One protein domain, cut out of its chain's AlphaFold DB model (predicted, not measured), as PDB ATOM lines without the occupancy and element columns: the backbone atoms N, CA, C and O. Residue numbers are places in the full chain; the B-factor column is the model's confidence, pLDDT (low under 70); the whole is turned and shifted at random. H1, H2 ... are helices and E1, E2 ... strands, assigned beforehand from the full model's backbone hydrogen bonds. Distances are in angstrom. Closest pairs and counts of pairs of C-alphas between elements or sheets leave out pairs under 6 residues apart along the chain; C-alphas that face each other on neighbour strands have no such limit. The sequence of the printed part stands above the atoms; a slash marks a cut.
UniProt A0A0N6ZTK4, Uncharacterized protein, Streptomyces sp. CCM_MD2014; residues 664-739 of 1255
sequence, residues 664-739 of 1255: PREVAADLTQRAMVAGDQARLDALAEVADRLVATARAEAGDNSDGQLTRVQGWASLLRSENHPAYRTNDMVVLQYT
ATOM      1  N   PRO A 664      23.310 -47.859  -6.948       86.56
ATOM      2  CA  PRO A 664      21.952 -48.192  -6.498       86.56
ATOM      3  C   PRO A 664      20.918 -47.088  -6.784       86.56
ATOM      4  O   PRO A 664      19.738 -47.366  -6.986       86.56
ATOM      5  N   ARG A 665      21.355 -45.822  -6.867       87.69
ATOM      6  CA  ARG A 665      20.484 -44.689  -7.219       87.69
ATOM      7  C   ARG A 665      19.993 -44.746  -8.665       87.69
ATOM      8  O   ARG A 665      18.836 -44.427  -8.917       87.69
ATOM      9  N   GLU A 666      20.859 -45.143  -9.593       88.00
ATOM     10  CA  GLU A 666      20.491 -45.313 -11.002       88.00
ATOM     11  C   GLU A 666      19.574 -46.519 -11.181       88.00
ATOM     12  O   GLU A 666      18.606 -46.429 -11.924       88.00
ATOM     13  N   VAL A 667      19.801 -47.602 -10.428       89.31
ATOM     14  CA  VAL A 667      18.907 -48.772 -10.422       89.31
ATOM     15  C   VAL A 667      17.489 -48.388  -9.992       89.31
ATOM     16  O   VAL A 667      16.526 -48.729 -10.676       89.31
ATOM     17  N   ALA A 668      17.348 -47.653  -8.884       90.88
ATOM     18  CA  ALA A 668      16.046 -47.194  -8.401       90.88
ATOM     19  C   ALA A 668      15.343 -46.267  -9.407       90.88
ATOM     20  O   ALA A 668      14.144 -46.408  -9.638       90.88
ATOM     21  N   ALA A 669      16.092 -45.362 -10.046       89.88
ATOM     22  CA  ALA A 669      15.555 -44.504 -11.096       89.88
ATOM     23  C   ALA A 669      15.110 -45.303 -12.336       89.88
ATOM     24  O   ALA A 669      14.019 -45.051 -12.845       89.88
ATOM     25  N   ASP A 670      15.910 -46.273 -12.798       89.69
ATOM     26  CA  ASP A 670      15.609 -47.116 -13.967       89.69
ATOM     27  C   ASP A 670      14.338 -47.949 -13.730       89.69
ATOM     28  O   ASP A 670      13.464 -47.995 -14.594       89.69
ATOM     29  N   LEU A 671      14.162 -48.525 -12.531       91.12
ATOM     30  CA  LEU A 671      12.934 -49.241 -12.149       91.12
ATOM     31  C   LEU A 671      11.680 -48.364 -12.288       91.12
ATOM     32  O   LEU A 671      10.714 -48.762 -12.944       91.12
ATOM     33  N   THR A 672      11.705 -47.163 -11.704       91.06
ATOM     34  CA  THR A 672      10.578 -46.218 -11.753       91.06
ATOM     35  C   THR A 672      10.311 -45.759 -13.184       91.06
ATOM     36  O   THR A 672       9.176 -45.806 -13.656       91.06
ATOM     37  N   GLN A 673      11.354 -45.359 -13.913       89.88
ATOM     38  CA  GLN A 673      11.232 -44.854 -15.280       89.88
ATOM     39  C   GLN A 673      10.713 -45.923 -16.247       89.88
ATOM     40  O   GLN A 673       9.868 -45.619 -17.087       89.88
ATOM     41  N   ARG A 674      11.139 -47.183 -16.106       87.81
ATOM     42  CA  ARG A 674      10.615 -48.304 -16.901       87.81
ATOM     43  C   ARG A 674       9.135 -48.545 -16.650       87.81
ATOM     44  O   ARG A 674       8.383 -48.682 -17.612       87.81
ATOM     45  N   ALA A 675       8.704 -48.542 -15.388       89.12
ATOM     46  CA  ALA A 675       7.290 -48.674 -15.041       89.12
ATOM     47  C   ALA A 675       6.453 -47.509 -15.608       89.12
ATOM     48  O   ALA A 675       5.365 -47.734 -16.141       89.12
ATOM     49  N   MET A 676       6.996 -46.283 -15.606       88.69
ATOM     50  CA  MET A 676       6.364 -45.121 -16.247       88.69
ATOM     51  C   MET A 676       6.243 -45.281 -17.768       88.69
ATOM     52  O   MET A 676       5.180 -45.007 -18.323       88.69
ATOM     53  N   VAL A 677       7.300 -45.736 -18.451       87.25
ATOM     54  CA  VAL A 677       7.292 -45.963 -19.910       87.25
ATOM     55  C   VAL A 677       6.332 -47.091 -20.296       87.25
ATOM     56  O   VAL A 677       5.639 -46.982 -21.306       87.25
ATOM     57  N   ALA A 678       6.254 -48.150 -19.487       87.38
ATOM     58  CA  ALA A 678       5.331 -49.263 -19.688       87.38
ATOM     59  C   ALA A 678       3.865 -48.912 -19.360       87.38
ATOM     60  O   ALA A 678       2.962 -49.655 -19.743       87.38
ATOM     61  N   GLY A 679       3.615 -47.795 -18.663       87.56
ATOM     62  CA  GLY A 679       2.288 -47.431 -18.162       87.56
ATOM     63  C   GLY A 679       1.777 -48.362 -17.054       87.56
ATOM     64  O   GLY A 679       0.565 -48.502 -16.885       87.56
ATOM     65  N   ASP A 680       2.681 -49.018 -16.321       90.88
ATOM     66  CA  ASP A 680       2.352 -49.986 -15.273       90.88
ATOM     67  C   ASP A 680       2.119 -49.282 -13.928       90.88
ATOM     68  O   ASP A 680       3.019 -49.141 -13.097       90.88
ATOM     69  N   GLN A 681       0.883 -48.824 -13.715       91.69
ATOM     70  CA  GLN A 681       0.509 -48.132 -12.481       91.69
ATOM     71  C   GLN A 681       0.650 -49.027 -11.240       91.69
ATOM     72  O   GLN A 681       1.043 -48.536 -10.186       91.69
ATOM     73  N   ALA A 682       0.390 -50.333 -11.359       90.75
ATOM     74  CA  ALA A 682       0.508 -51.256 -10.232       90.75
ATOM     75  C   ALA A 682       1.964 -51.367  -9.757       90.75
ATOM     76  O   ALA A 682       2.224 -51.386  -8.552       90.75
ATOM     77  N   ARG A 683       2.927 -51.379 -10.690       92.44
ATOM     78  CA  ARG A 683       4.353 -51.358 -10.349       92.44
ATOM     79  C   ARG A 683       4.779 -50.038  -9.704       92.44
ATOM     80  O   ARG A 683       5.553 -50.074  -8.753       92.44
ATOM     81  N   LEU A 684       4.276 -48.898 -10.186       91.50
ATOM     82  CA  LEU A 684       4.564 -47.583  -9.593       91.50
ATOM     83  C   LEU A 684       4.042 -47.470  -8.157       91.50
ATOM     84  O   LEU A 684       4.770 -47.001  -7.284       91.50
ATOM     85  N   ASP A 685       2.826 -47.956  -7.902       92.31
ATOM     86  CA  ASP A 685       2.241 -47.976  -6.560       92.31
ATOM     87  C   ASP A 685       3.071 -48.870  -5.613       92.31
ATOM     88  O   ASP A 685       3.355 -48.482  -4.478       92.31
ATOM     89  N   ALA A 686       3.548 -50.026  -6.095       92.38
ATOM     90  CA  ALA A 686       4.429 -50.911  -5.328       92.38
ATOM     91  C   ALA A 686       5.792 -50.265  -5.002       92.38
ATOM     92  O   ALA A 686       6.267 -50.368  -3.871       92.38
ATOM     93  N   LEU A 687       6.418 -49.561  -5.955       93.50
ATOM     94  CA  LEU A 687       7.680 -48.839  -5.723       93.50
ATOM     95  C   LEU A 687       7.502 -47.687  -4.719       93.50
ATOM     96  O   LEU A 687       8.368 -47.475  -3.866       93.50
ATOM     97  N   ALA A 688       6.359 -46.995  -4.747       92.56
ATOM     98  CA  ALA A 688       6.022 -45.990  -3.742       92.56
ATOM     99  C   ALA A 688       5.886 -46.607  -2.333       92.56
ATOM    100  O   ALA A 688       6.380 -46.032  -1.363       92.56
ATOM    101  N   GLU A 689       5.312 -47.809  -2.214       93.94
ATOM    102  CA  GLU A 689       5.254 -48.545  -0.943       93.94
ATOM    103  C   GLU A 689       6.650 -48.977  -0.453       93.94
ATOM    104  O   GLU A 689       6.935 -48.948   0.749       93.94
ATOM    105  N   VAL A 690       7.556 -49.359  -1.361       93.38
ATOM    106  CA  VAL A 690       8.970 -49.619  -1.024       93.38
ATOM    107  C   VAL A 690       9.632 -48.352  -0.481       93.38
ATOM    108  O   VAL A 690      10.334 -48.420   0.529       93.38
ATOM    109  N   ALA A 691       9.365 -47.194  -1.091       91.56
ATOM    110  CA  ALA A 691       9.860 -45.899  -0.629       91.56
ATOM    111  C   ALA A 691       9.383 -45.571   0.797       91.56
ATOM    112  O   ALA A 691      10.178 -45.137   1.635       91.56
ATOM    113  N   ASP A 692       8.099 -45.799   1.087       92.69
ATOM    114  CA  ASP A 692       7.514 -45.578   2.413       92.69
ATOM    115  C   ASP A 692       8.132 -46.504   3.467       92.69
ATOM    116  O   ASP A 692       8.517 -46.049   4.549       92.69
ATOM    117  N   ARG A 693       8.293 -47.793   3.134       90.44
ATOM    118  CA  ARG A 693       8.941 -48.775   4.014       90.44
ATOM    119  C   ARG A 693      10.400 -48.426   4.285       90.44
ATOM    120  O   ARG A 693      10.805 -48.471   5.439       90.44
ATOM    121  N   LEU A 694      11.161 -48.009   3.273       91.25
ATOM    122  CA  LEU A 694      12.555 -47.591   3.430       91.25
ATOM    123  C   LEU A 694      12.703 -46.440   4.445       91.25
ATOM    124  O   LEU A 694      13.548 -46.497   5.342       91.25
ATOM    125  N   VAL A 695      11.852 -45.413   4.351       89.00
ATOM    126  CA  VAL A 695      11.856 -44.287   5.303       89.00
ATOM    127  C   VAL A 695      11.406 -44.732   6.697       89.00
ATOM    128  O   VAL A 695      11.968 -44.274   7.694       89.00
ATOM    129  N   ALA A 696      10.414 -45.621   6.792       88.12
ATOM    130  CA  ALA A 696       9.952 -46.159   8.070       88.12
ATOM    131  C   ALA A 696      11.040 -46.985   8.781       88.12
ATOM    132  O   ALA A 696      11.259 -46.778   9.974       88.12
ATOM    133  N   THR A 697      11.756 -47.848   8.054       85.44
ATOM    134  CA  THR A 697      12.887 -48.632   8.574       85.44
ATOM    135  C   THR A 697      13.984 -47.716   9.106       85.44
ATOM    136  O   THR A 697      14.396 -47.858  10.253       85.44
ATOM    137  N   ALA A 698      14.386 -46.700   8.335       84.88
ATOM    138  CA  ALA A 698      15.399 -45.744   8.780       84.88
ATOM    139  C   ALA A 698      14.999 -44.991  10.052       84.88
ATOM    140  O   ALA A 698      15.844 -44.767  10.909       84.88
ATOM    141  N   ARG A 699      13.718 -44.627  10.208       84.06
ATOM    142  CA  ARG A 699      13.211 -43.997  11.441       84.06
ATOM    143  C   ARG A 699      13.223 -44.937  12.644       84.06
ATOM    144  O   ARG A 699      13.338 -44.455  13.761       84.06
ATOM    145  N   ALA A 700      13.055 -46.240  12.430       81.88
ATOM    146  CA  ALA A 700      13.104 -47.229  13.501       81.88
ATOM    147  C   ALA A 700      14.547 -47.532  13.947       81.88
ATOM    148  O   ALA A 700      14.774 -47.800  15.124       81.88
ATOM    149  N   GLU A 701      15.510 -47.481  13.021       75.06
ATOM    150  CA  GLU A 701      16.943 -47.697  13.285       75.06
ATOM    151  C   GLU A 701      17.635 -46.451  13.868       75.06
ATOM    152  O   GLU A 701      18.586 -46.552  14.645       75.06
ATOM    153  N   ALA A 702      17.148 -45.265  13.512       65.00
ATOM    154  CA  ALA A 702      17.626 -43.984  13.999       65.00
ATOM    155  C   ALA A 702      17.109 -43.660  15.418       65.00
ATOM    156  O   ALA A 702      15.920 -43.435  15.616       65.00
ATOM    157  N   GLY A 703      18.007 -43.577  16.408       59.62
ATOM    158  CA  GLY A 703      17.702 -42.967  17.715       59.62
ATOM    159  C   GLY A 703      17.554 -41.432  17.652       59.62
ATOM    160  O   GLY A 703      17.561 -40.850  16.574       59.62
ATOM    161  N   ASP A 704      17.501 -40.757  18.810       46.38
ATOM    162  CA  ASP A 704      17.193 -39.310  18.979       46.38
ATOM    163  C   ASP A 704      18.120 -38.289  18.259       46.38
ATOM    164  O   ASP A 704      17.925 -37.085  18.408       46.38
ATOM    165  N   ASN A 705      19.131 -38.706  17.485       52.91
ATOM    166  CA  ASN A 705      20.076 -37.790  16.826       52.91
ATOM    167  C   ASN A 705      20.444 -38.243  15.397       52.91
ATOM    168  O   ASN A 705      21.552 -38.722  15.148       52.91
ATOM    169  N   SER A 706      19.499 -38.128  14.454       53.97
ATOM    170  CA  SER A 706      19.568 -38.812  13.150       53.97
ATOM    171  C   SER A 706      19.207 -37.987  11.910       53.97
ATOM    172  O   SER A 706      19.055 -38.573  10.834       53.97
ATOM    173  N   ASP A 707      19.050 -36.664  12.018       60.44
ATOM    174  CA  ASP A 707      18.494 -35.840  10.928       60.44
ATOM    175  C   ASP A 707      19.237 -36.042   9.591       60.44
ATOM    176  O   ASP A 707      18.609 -36.255   8.557       60.44
ATOM    177  N   GLY A 708      20.574 -36.127   9.604       63.12
ATOM    178  CA  GLY A 708      21.373 -36.318   8.384       63.12
ATOM    179  C   GLY A 708      21.285 -37.712   7.740       63.12
ATOM    180  O   GLY A 708      21.385 -37.828   6.516       63.12
ATOM    181  N   GLN A 709      21.095 -38.782   8.524       68.38
ATOM    182  CA  GLN A 709      20.881 -40.124   7.964       68.38
ATOM    183  C   GLN A 709      19.470 -40.260   7.392       68.38
ATOM    184  O   GLN A 709      19.296 -40.812   6.306       68.38
ATOM    185  N   LEU A 710      18.477 -39.685   8.073       79.69
ATOM    186  CA  LEU A 710      17.093 -39.715   7.622       79.69
ATOM    187  C   LEU A 710      16.904 -38.927   6.316       79.69
ATOM    188  O   LEU A 710      16.292 -39.455   5.389       79.69
ATOM    189  N   THR A 711      17.501 -37.735   6.187       79.12
ATOM    190  CA  THR A 711      17.551 -36.983   4.917       79.12
ATOM    191  C   THR A 711      18.172 -37.817   3.796       79.12
ATOM    192  O   THR A 711      17.688 -37.808   2.660       79.12
ATOM    193  N   ARG A 712      19.229 -38.587   4.105       79.94
ATOM    194  CA  ARG A 712      19.890 -39.435   3.108       79.94
ATOM    195  C   ARG A 712      18.956 -40.498   2.551       79.94
ATOM    196  O   ARG A 712      18.844 -40.644   1.334       79.94
ATOM    197  N   VAL A 713      18.254 -41.176   3.450       84.69
ATOM    198  CA  VAL A 713      17.272 -42.203   3.109       84.69
ATOM    199  C   VAL A 713      16.064 -41.608   2.383       84.69
ATOM    200  O   VAL A 713      15.590 -42.199   1.417       84.69
ATOM    201  N   GLN A 714      15.603 -40.413   2.762       86.31
ATOM    202  CA  GLN A 714      14.536 -39.703   2.046       86.31
ATOM    203  C   GLN A 714      14.915 -39.403   0.590       86.31
ATOM    204  O   GLN A 714      14.079 -39.556  -0.299       86.31
ATOM    205  N   GLY A 715      16.178 -39.049   0.328       85.81
ATOM    206  CA  GLY A 715      16.684 -38.864  -1.035       85.81
ATOM    207  C   GLY A 715      16.868 -40.150  -1.841       85.81
ATOM    208  O   GLY A 715      16.887 -40.093  -3.071       85.81
ATOM    209  N   TRP A 716      17.009 -41.302  -1.182       90.50
ATOM    210  CA  TRP A 716      16.934 -42.608  -1.843       90.50
ATOM    211  C   TRP A 716      15.483 -42.980  -2.156       90.50
ATOM    212  O   TRP A 716      15.171 -43.332  -3.288       90.50
ATOM    213  N   ALA A 717      14.582 -42.813  -1.186       90.31
ATOM    214  CA  ALA A 717      13.159 -43.098  -1.328       90.31
ATOM    215  C   ALA A 717      12.488 -42.255  -2.427       90.31
ATOM    216  O   ALA A 717      11.602 -42.741  -3.126       90.31
ATOM    217  N   SER A 718      12.917 -41.008  -2.638       91.25
ATOM    218  CA  SER A 718      12.358 -40.150  -3.689       91.25
ATOM    219  C   SER A 718      12.626 -40.642  -5.116       91.25
ATOM    220  O   SER A 718      11.856 -40.283  -6.004       91.25
ATOM    221  N   LEU A 719      13.653 -41.475  -5.346       91.19
ATOM    222  CA  LEU A 719      13.938 -42.105  -6.651       91.19
ATOM    223  C   LEU A 719      12.906 -43.181  -7.038       91.19
ATOM    224  O   LEU A 719      12.840 -43.591  -8.193       91.19
ATOM    225  N   LEU A 720      12.116 -43.657  -6.074       92.31
ATOM    226  CA  LEU A 720      11.099 -44.693  -6.266       92.31
ATOM    227  C   LEU A 720       9.690 -44.108  -6.480       92.31
ATOM    228  O   LEU A 720       8.710 -44.846  -6.527       92.31
ATOM    229  N   ARG A 721       9.570 -42.776  -6.588       91.62
ATOM    230  CA  ARG A 721       8.290 -42.070  -6.743       91.62
ATOM    231  C   ARG A 721       8.174 -41.441  -8.120       91.62
ATOM    232  O   ARG A 721       8.990 -40.591  -8.480       91.62
ATOM    233  N   SER A 722       7.127 -41.795  -8.861       89.44
ATOM    234  CA  SER A 722       6.926 -41.323 -10.238       89.44
ATOM    235  C   SER A 722       6.860 -39.800 -10.376       89.44
ATOM    236  O   SER A 722       7.323 -39.271 -11.385       89.44
ATOM    237  N   GLU A 723       6.342 -39.073  -9.377       89.56
ATOM    238  CA  GLU A 723       6.251 -37.606  -9.435       89.56
ATOM    239  C   GLU A 723       7.617 -36.903  -9.533       89.56
ATOM    240  O   GLU A 723       7.689 -35.778 -10.027       89.56
ATOM    241  N   ASN A 724       8.702 -37.575  -9.136       89.56
ATOM    242  CA  ASN A 724      10.063 -37.035  -9.171       89.56
ATOM    243  C   ASN A 724      10.803 -37.329 -10.487       89.56
ATOM    244  O   ASN A 724      11.987 -37.020 -10.602       89.56
ATOM    245  N   HIS A 725      10.137 -37.911 -11.492       89.12
ATOM    246  CA  HIS A 725      10.710 -38.182 -12.818       89.12
ATOM    247  C   HIS A 725       9.931 -37.451 -13.927       89.12
ATOM    248  O   HIS A 725       9.295 -38.096 -14.765       89.12
ATOM    249  N   PRO A 726       9.943 -36.105 -13.963       85.00
ATOM    250  CA  PRO A 726       9.266 -35.352 -15.014       85.00
ATOM    251  C   PRO A 726       9.750 -35.751 -16.419       85.00
ATOM    252  O   PRO A 726      10.942 -35.940 -16.672       85.00
ATOM    253  N   ALA A 727       8.794 -35.864 -17.345       81.19
ATOM    254  CA  ALA A 727       9.048 -36.160 -18.750       81.19
ATOM    255  C   ALA A 727       9.219 -34.864 -19.551       81.19
ATOM    256  O   ALA A 727       8.303 -34.041 -19.625       81.19
ATOM    257  N   TYR A 728      10.368 -34.708 -20.205       81.94
ATOM    258  CA  TYR A 728      10.656 -33.586 -21.096       81.94
ATOM    259  C   TYR A 728      10.656 -34.050 -22.549       81.94
ATOM    260  O   TYR A 728      11.131 -35.137 -22.873       81.94
ATOM    261  N   ARG A 729      10.136 -33.215 -23.453       73.50
ATOM    262  CA  ARG A 729      10.150 -33.492 -24.893       73.50
ATOM    263  C   ARG A 729      11.303 -32.729 -25.538       73.50
ATOM    264  O   ARG A 729      11.280 -31.503 -25.588       73.50
ATOM    265  N   THR A 730      12.292 -33.459 -26.033       69.25
ATOM    266  CA  THR A 730      13.395 -32.935 -26.858       69.25
ATOM    267  C   THR A 730      13.200 -33.348 -28.316       69.25
ATOM    268  O   THR A 730      12.433 -34.271 -28.569       69.25
ATOM    269  N   ASN A 731      13.855 -32.652 -29.255       51.56
ATOM    270  CA  ASN A 731      13.564 -32.572 -30.702       51.56
ATOM    271  C   ASN A 731      13.410 -33.880 -31.516       51.56
ATOM    272  O   ASN A 731      13.228 -33.745 -32.712       51.56
ATOM    273  N   ASP A 732      13.435 -35.073 -30.902       64.94
ATOM    274  CA  ASP A 732      12.819 -36.328 -31.391       64.94
ATOM    275  C   ASP A 732      12.655 -37.425 -30.291       64.94
ATOM    276  O   ASP A 732      12.331 -38.572 -30.595       64.94
ATOM    277  N   MET A 733      12.838 -37.117 -28.993       61.91
ATOM    278  CA  MET A 733      12.784 -38.096 -27.884       61.91
ATOM    279  C   MET A 733      12.130 -37.529 -26.613       61.91
ATOM    280  O   MET A 733      12.301 -36.350 -26.285       61.91
ATOM    281  N   VAL A 734      11.405 -38.382 -25.878       77.25
ATOM    282  CA  VAL A 734      10.945 -38.107 -24.505       77.25
ATOM    283  C   VAL A 734      12.045 -38.541 -23.539       77.25
ATOM    284  O   VAL A 734      12.420 -39.710 -23.532       77.25
ATOM    285  N   VAL A 735      12.563 -37.610 -22.740       78.19
ATOM    286  CA  VAL A 735      13.595 -37.867 -21.728       78.19
ATOM    287  C   VAL A 735      12.951 -37.784 -20.350       78.19
ATOM    288  O   VAL A 735      12.390 -36.749 -19.989       78.19
ATOM    289  N   LEU A 736      13.020 -38.872 -19.584       82.38
ATOM    290  CA  LEU A 736      12.662 -38.892 -18.168       82.38
ATOM    291  C   LEU A 736      13.910 -38.538 -17.359       82.38
ATOM    292  O   LEU A 736      14.907 -39.254 -17.426       82.38
ATOM    293  N   GLN A 737      13.868 -37.455 -16.586       83.38
ATOM    294  CA  GLN A 737      14.995 -37.034 -15.751       83.38
ATOM    295  C   GLN A 737      14.566 -36.981 -14.288       83.38
ATOM    296  O   GLN A 737      13.554 -36.368 -13.961       83.38
ATOM    297  N   TYR A 738      15.343 -37.610 -13.403       85.56
ATOM    298  CA  TYR A 738      15.110 -37.510 -11.965       85.56
ATOM    299  C   TYR A 738      15.348 -36.076 -11.478       85.56
ATOM    300  O   TYR A 738      16.418 -35.505 -11.697       85.56
ATOM    301  N   THR A 739      14.358 -35.521 -10.785       84.69
ATOM    302  CA  THR A 739      14.431 -34.236 -10.091       84.69
ATOM    303  C   THR A 739      14.110 -34.478  -8.614       84.69
ATOM    304  O   THR A 739      12.979 -34.849  -8.306       84.69
TER     305      THR A 739
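Overview. This is residues 664 to 739 of the 1255 residues of an uncharacterized protein of Streptomyces sp. CCM_MD2014 (UniProt A0A0N6ZTK4). A long helical hairpin, H2 and H3 side by side, makes one end of a rod, and a small hairpin of two strands, E1 and E2, makes the other end. H1 packs on the hairpin where H2 begins and H3 ends, completing a loose up-and-down bundle of three helices, each running against the one before it. The printed part has 76 residues, in the order H1, H2, H3, E1, E2; the sheet E1 - E2 is antiparallel and the class is mostly helix. The whole is loose, with a radius of gyration of the C-alphas of 14.2 A and spans of 50 by 24 by 18 A.

Arrangement. Begin with H1, residues 664 to 678, which a tight link joins to H2, residues 681 to 701. These two form a helical hairpin: residues 672 to 676 of H1 touch residues 681 to 687 of H2, closest at the C-alphas of Ala 675 and Arg 683, 6.2 A apart, with a shallow tilt of 26 degrees, opposite ways. Go on to H3, residues 707 to 720, which forms a second helical hairpin with H2. They touch, closest at the C-alphas of Ala 691 and Ala 717, 4.4 A apart, at a shallow tilt of 12 degrees, opposite ways. H3 touches H1 with residues 716 to 720 alone; the closest C-alphas are those of Ala 669 and Leu 719, 5.3 A apart, at a shallow tilt of 32 degrees, the same way. Every O i to N i+4 pair is within hydrogen-bond range in H1 and H2, and 8 of 10 are in H3. Next look at the hairpin of E1, residues 727 to 730, and E2, residues 733 to 736, antiparallel at 150 degrees. N 728 and O 735 are within hydrogen-bond range at 2.9 A, as are N 730 and O 733 at 2.9 A. The closest C-alphas of H1 and E2, Gln 673 and Leu 736, are 6.8 A apart. H2 is apart from both strands.

Along the chain. Find C-alpha 664 at (21.952, -48.192, -6.498); from there H1 runs 21.2 A to Ala 678. H2 runs 30.6 A from Gln 681 to C-alpha 701 at (16.943, -47.697, 13.285). H3 runs back 20.7 A, from Asp 707 to Leu 720. E1 and E2 each measure 9.7 A, and E2 ends at C-alpha 736, at (12.662, -38.892, -18.168).

Size, cuts and confidence. The two C-alphas farthest apart, those of Asp 704 and Asp 732, are 50.6 A apart. The printed part has no cut and no long link. The mean pLDDT of the printed part is 83.2; look for values under 70 at residues 702 to 709 and 730 to 733.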